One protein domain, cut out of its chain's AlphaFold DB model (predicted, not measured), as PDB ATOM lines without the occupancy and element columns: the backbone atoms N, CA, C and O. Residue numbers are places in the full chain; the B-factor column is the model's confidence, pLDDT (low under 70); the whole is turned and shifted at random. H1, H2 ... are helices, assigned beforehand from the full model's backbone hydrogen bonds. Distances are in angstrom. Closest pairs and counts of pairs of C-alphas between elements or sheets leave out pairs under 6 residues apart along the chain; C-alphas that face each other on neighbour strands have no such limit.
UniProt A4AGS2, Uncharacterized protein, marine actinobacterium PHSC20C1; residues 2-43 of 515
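What this domain is: This is residues 2 to 43 of the 515 residues of an uncharacterized protein of marine actinobacterium PHSC20C1 (UniProt A4AGS2). A short helix, H1, folds back beside one end of a much longer helix, H2, making a lopsided helical hairpin. The rest of H2 sticks out as a long straight arm, with residues 29 to 43 standing free. The printed part has 42 residues with two named helices, H1 then H2, and no named strand; the class is all helix. It is only just loose, close to extended, with a radius of gyration of the C-alphas of 13.7 A, and it spans 46 by 14 by 6 A.

How they stand to each other: H1, residues 2 to 10, and H2, residues 14 to 43, form a helical hairpin. They touch, and H2 does so with residues 16 to 24 alone; the closest C-alphas, those of Ala 8 and Ala 17, are 4.2 A apart. They run opposite ways at a shallow tilt of 18 degrees. In H1 every O i to N i+4 pair is within hydrogen-bond range; in H2 25 of 26 are.

Where its parts are: H1 begins at C-alpha 2 (42.373, -41.552, 36.339) and measures 12.4 A from first to last C-alpha. H2 measures 43.6 A, from C-alpha 14 (57.645, -35.422, 27.631) to C-alpha 43 (28.430, -27.904, 59.121).

The domain as a whole: The two C-alphas farthest apart, those of Asp 12 and Lys 43, are 46.2 A apart. The printed part has no cut, and the link from H1 to H2 is tight, with 3 residues. The mean pLDDT of the printed part is 77.2; residues 31 to 43 are under 70.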
ATOM      1  N   ALA A   2      41.474 -40.388  36.511       70.69
ATOM      2  CA  ALA A   2      42.373 -41.552  36.339       70.69
ATOM      3  C   ALA A   2      42.836 -41.754  34.883       70.69
ATOM      4  O   ALA A   2      44.011 -42.020  34.630       70.69
ATOM      5  N   ASP A   3      41.937 -41.517  33.927       79.06
ATOM      6  CA  ASP A   3      42.237 -41.612  32.497       79.06
ATOM      7  C   ASP A   3      43.219 -40.535  32.012       79.06
ATOM      8  O   ASP A   3      43.998 -40.792  31.099       79.06
ATOM      9  N   LEU A   4      43.257 -39.356  32.650       73.81
ATOM     10  CA  LEU A   4      44.193 -38.278  32.298       73.81
ATOM     11  C   LEU A   4      45.611 -38.554  32.809       73.81
ATOM     12  O   LEU A   4      46.570 -38.286  32.090       73.81
ATOM     13  N   TYR A   5      45.763 -39.146  33.998       81.56
ATOM     14  CA  TYR A   5      47.071 -39.637  34.457       81.56
ATOM     15  C   TYR A   5      47.543 -40.837  33.635       81.56
ATOM     16  O   TYR A   5      48.720 -40.919  33.288       81.56
ATOM     17  N   LEU A   6      46.635 -41.744  33.263       82.81
ATOM     18  CA  LEU A   6      46.941 -42.844  32.345       82.81
ATOM     19  C   LEU A   6      47.358 -42.335  30.962       82.81
ATOM     20  O   LEU A   6      48.297 -42.877  30.382       82.81
ATOM     21  N   ALA A   7      46.710 -41.288  30.448       81.62
ATOM     22  CA  ALA A   7      47.102 -40.631  29.206       81.62
ATOM     23  C   ALA A   7      48.465 -39.932  29.339       81.62
ATOM     24  O   ALA A   7      49.304 -40.077  28.456       81.62
ATOM     25  N   ALA A   8      48.734 -39.256  30.462       82.12
ATOM     26  CA  ALA A   8      50.027 -38.628  30.732       82.12
ATOM     27  C   ALA A   8      51.177 -39.651  30.782       82.12
ATOM     28  O   ALA A   8      52.246 -39.400  30.234       82.12
ATOM     29  N   LEU A   9      50.951 -40.822  31.387       84.19
ATOM     30  CA  LEU A   9      51.931 -41.916  31.462       84.19
ATOM     31  C   LEU A   9      52.159 -42.633  30.121       84.19
ATOM     32  O   LEU A   9      53.153 -43.343  29.973       84.19
ATOM     33  N   ARG A  10      51.234 -42.481  29.168       89.94
ATOM     34  CA  ARG A  10      51.284 -43.094  27.832       89.94
ATOM     35  C   ARG A  10      51.672 -42.113  26.727       89.94
ATOM     36  O   ARG A  10      51.752 -42.532  25.579       89.94
ATOM     37  N   ALA A  11      51.867 -40.836  27.047       88.25
ATOM     38  CA  ALA A  11      52.204 -39.827  26.054       88.25
ATOM     39  C   ALA A  11      53.624 -40.048  25.511       88.25
ATOM     40  O   ALA A  11      54.575 -40.223  26.275       88.25
ATOM     41  N   ASP A  12      53.765 -39.994  24.186       86.88
ATOM     42  CA  ASP A  12      55.028 -40.264  23.485       86.88
ATOM     43  C   ASP A  12      56.061 -39.136  23.664       86.88
ATOM     44  O   ASP A  12      57.266 -39.341  23.489       86.88
ATOM     45  N   LEU A  13      55.600 -37.930  24.018       88.38
ATOM     46  CA  LEU A  13      56.431 -36.744  24.204       88.38
ATOM     47  C   LEU A  13      56.408 -36.254  25.661       88.38
ATOM     48  O   LEU A  13      55.330 -36.044  26.223       88.38
ATOM     49  N   PRO A  14      57.574 -35.935  26.261       85.06
ATOM     50  CA  PRO A  14      57.645 -35.422  27.631       85.06
ATOM     51  C   PRO A  14      56.824 -34.146  27.877       85.06
ATOM     52  O   PRO A  14      56.244 -33.977  28.947       85.06
ATOM     53  N   SER A  15      56.739 -33.246  26.892       82.81
ATOM     54  CA  SER A  15      55.951 -32.008  26.994       82.81
ATOM     55  C   SER A  15      54.444 -32.268  27.046       82.81
ATOM     56  O   SER A  15      53.714 -31.563  27.739       82.81
ATOM     57  N   GLU A  16      53.981 -33.289  26.329       86.38
ATOM     58  CA  GLU A  16      52.580 -33.700  26.305       86.38
ATOM     59  C   GLU A  16      52.209 -34.427  27.602       86.38
ATOM     60  O   GLU A  16      51.210 -34.079  28.232       86.38
ATOM     61  N   ALA A  17      53.081 -35.325  28.075       84.69
ATOM     62  CA  ALA A  17      52.967 -35.950  29.392       84.69
ATOM     63  C   ALA A  17      52.848 -34.899  30.509       84.69
ATOM     64  O   ALA A  17      51.992 -35.005  31.387       84.69
ATOM     65  N   GLN A  18      53.661 -33.837  30.453       86.88
ATOM     66  CA  GLN A  18      53.638 -32.760  31.444       86.88
ATOM     67  C   GLN A  18      52.358 -31.911  31.372       86.88
ATOM     68  O   GLN A  18      51.813 -31.540  32.413       86.88
ATOM     69  N   ALA A  19      51.858 -31.603  30.172       86.94
ATOM     70  CA  ALA A  19      50.611 -30.857  29.999       86.94
ATOM     71  C   ALA A  19      49.390 -31.653  30.491       86.94
ATOM     72  O   ALA A  19      48.542 -31.110  31.203       86.94
ATOM     73  N   LEU A  20      49.329 -32.948  30.164       87.12
ATOM     74  CA  LEU A  20      48.282 -33.857  30.632       87.12
ATOM     75  C   LEU A  20      48.356 -34.063  32.148       87.12
ATOM     76  O   LEU A  20      47.328 -33.987  32.815       87.12
ATOM     77  N   GLY A  21      49.562 -34.214  32.705       85.19
ATOM     78  CA  GLY A  21      49.778 -34.296  34.151       85.19
ATOM     79  C   GLY A  21      49.319 -33.039  34.895       85.19
ATOM     80  O   GLY A  21      48.656 -33.150  35.921       85.19
ATOM     81  N   LYS A  22      49.582 -31.840  34.352       88.44
ATOM     82  CA  LYS A  22      49.073 -30.579  34.922       88.44
ATOM     83  C   LYS A  22      47.547 -30.496  34.901       88.44
ATOM     84  O   LYS A  22      46.964 -30.076  35.891       88.44
ATOM     85  N   ARG A  23      46.898 -30.897  33.800       85.69
ATOM     86  CA  ARG A  23      45.424 -30.934  33.725       85.69
ATOM     87  C   ARG A  23      44.836 -31.946  34.704       85.69
ATOM     88  O   ARG A  23      43.844 -31.646  35.351       85.69
ATOM     89  N   ALA A  24      45.461 -33.114  34.834       80.06
ATOM     90  CA  ALA A  24      45.018 -34.141  35.766       80.06
ATOM     91  C   ALA A  24      45.150 -33.686  37.230       80.06
ATOM     92  O   ALA A  24      44.234 -33.916  38.014       80.06
ATOM     93  N   GLN A  25      46.244 -32.997  37.573       84.06
ATOM     94  CA  GLN A  25      46.423 -32.395  38.895       84.06
ATOM     95  C   GLN A  25      45.396 -31.288  39.148       84.06
ATOM     96  O   GLN A  25      44.791 -31.280  40.207       84.06
ATOM     97  N   ALA A  26      45.129 -30.418  38.168       83.50
ATOM     98  CA  ALA A  26      44.108 -29.379  38.302       83.50
ATOM     99  C   ALA A  26      42.703 -29.957  38.561       83.50
ATOM    100  O   ALA A  26      41.977 -29.414  39.385       83.50
ATOM    101  N   GLU A  27      42.335 -31.080  37.924       81.06
ATOM    102  CA  GLU A  27      41.075 -31.778  38.236       81.06
ATOM    103  C   GLU A  27      41.064 -32.377  39.651       81.06
ATOM    104  O   GLU A  27      40.021 -32.367  40.300       81.06
ATOM    105  N   ILE A  28      42.196 -32.904  40.142       79.56
ATOM    106  CA  ILE A  28      42.311 -33.392  41.528       79.56
ATOM    107  C   ILE A  28      42.198 -32.233  42.510       79.56
ATOM    108  O   ILE A  28      41.514 -32.370  43.522       79.56
ATOM    109  N   ASP A  29      42.859 -31.116  42.230       78.56
ATOM    110  CA  ASP A  29      42.842 -29.939  43.087       78.56
ATOM    111  C   ASP A  29      41.421 -29.358  43.140       78.56
ATOM    112  O   ASP A  29      40.920 -29.082  44.226       78.56
ATOM    113  N   GLU A  30      40.718 -29.285  42.002       74.94
ATOM    114  CA  GLU A  30      39.307 -28.886  41.952       74.94
ATOM    115  C   GLU A  30      38.401 -29.872  42.702       74.94
ATOM    116  O   GLU A  30      37.575 -29.449  43.506       74.94
ATOM    117  N   ALA A  31      38.568 -31.184  42.502       69.94
ATOM    118  CA  ALA A  31      37.792 -32.192  43.224       69.94
ATOM    119  C   ALA A  31      38.057 -32.160  44.738       69.94
ATOM    120  O   ALA A  31      37.127 -32.312  45.524       69.94
ATOM    121  N   SER A  32      39.307 -31.939  45.153       69.81
ATOM    122  CA  SER A  32      39.692 -31.806  46.563       69.81
ATOM    123  C   SER A  32      39.112 -30.536  47.176       69.81
ATOM    124  O   SER A  32      38.638 -30.573  48.308       69.81
ATOM    125  N   GLN A  33      39.101 -29.434  46.420       69.19
ATOM    126  CA  GLN A  33      38.446 -28.195  46.821       69.19
ATOM    127  C   GLN A  33      36.945 -28.431  47.012       69.19
ATOM    128  O   GLN A  33      36.442 -28.164  48.093       69.19
ATOM    129  N   LEU A  34      36.265 -29.053  46.043       65.44
ATOM    130  CA  LEU A  34      34.841 -29.393  46.144       65.44
ATOM    131  C   LEU A  34      34.529 -30.297  47.346       65.44
ATOM    132  O   LEU A  34      33.479 -30.152  47.962       65.44
ATOM    133  N   LEU A  35      35.422 -31.228  47.694       65.00
ATOM    134  CA  LEU A  35      35.248 -32.119  48.846       65.00
ATOM    135  C   LEU A  35      35.444 -31.387  50.180       65.00
ATOM    136  O   LEU A  35      34.687 -31.616  51.121       65.00
ATOM    137  N   ASN A  36      36.434 -30.495  50.252       65.81
ATOM    138  CA  ASN A  36      36.632 -29.629  51.411       65.81
ATOM    139  C   ASN A  36      35.452 -28.668  51.576       65.81
ATOM    140  O   ASN A  36      34.938 -28.539  52.684       65.81
ATOM    141  N   ASP A  37      34.987 -28.072  50.477       61.34
ATOM    142  CA  ASP A  37      33.806 -27.215  50.437       61.34
ATOM    143  C   ASP A  37      32.564 -28.013  50.872       61.34
ATOM    144  O   ASP A  37      31.779 -27.521  51.664       61.34
ATOM    145  N   ALA A  38      32.406 -29.279  50.469       58.44
ATOM    146  CA  ALA A  38      31.277 -30.116  50.888       58.44
ATOM    147  C   ALA A  38      31.264 -30.418  52.399       58.44
ATOM    148  O   ALA A  38      30.219 -30.299  53.034       58.44
ATOM    149  N   VAL A  39      32.413 -30.762  52.997       59.69
ATOM    150  CA  VAL A  39      32.541 -30.969  54.458       59.69
ATOM    151  C   VAL A  39      32.326 -29.659  55.226       59.69
ATOM    152  O   VAL A  39      31.806 -29.648  56.342       59.69
ATOM    153  N   TYR A  40      32.733 -28.538  54.633       61.56
ATOM    154  CA  TYR A  40      32.508 -27.200  55.169       61.56
ATOM    155  C   TYR A  40      31.018 -26.828  55.125       61.56
ATOM    156  O   TYR A  40      30.459 -26.385  56.129       61.56
ATOM    157  N   ASN A  41      30.356 -27.113  54.003       60.59
ATOM    158  CA  ASN A  41      28.939 -26.862  53.773       60.59
ATOM    159  C   ASN A  41      28.052 -27.744  54.657       60.59
ATOM    160  O   ASN A  41      27.029 -27.260  55.120       60.59
ATOM    161  N   GLU A  42      28.441 -28.987  54.963       62.78
ATOM    162  CA  GLU A  42      27.695 -29.873  55.874       62.78
ATOM    163  C   GLU A  42      27.492 -29.228  57.255       62.78
ATOM    164  O   GLU A  42      26.377 -29.190  57.762       62.78
ATOM    165  N   LYS A  43      28.532 -28.603  57.825       61.03
ATOM    166  CA  LYS A  43      28.430 -27.904  59.121       61.03
ATOM    167  C   LYS A  43      27.517 -26.680  59.070       61.03
ATOM    168  O   LYS A  43      26.825 -26.390  60.043       61.03
TER     169      LYS A  43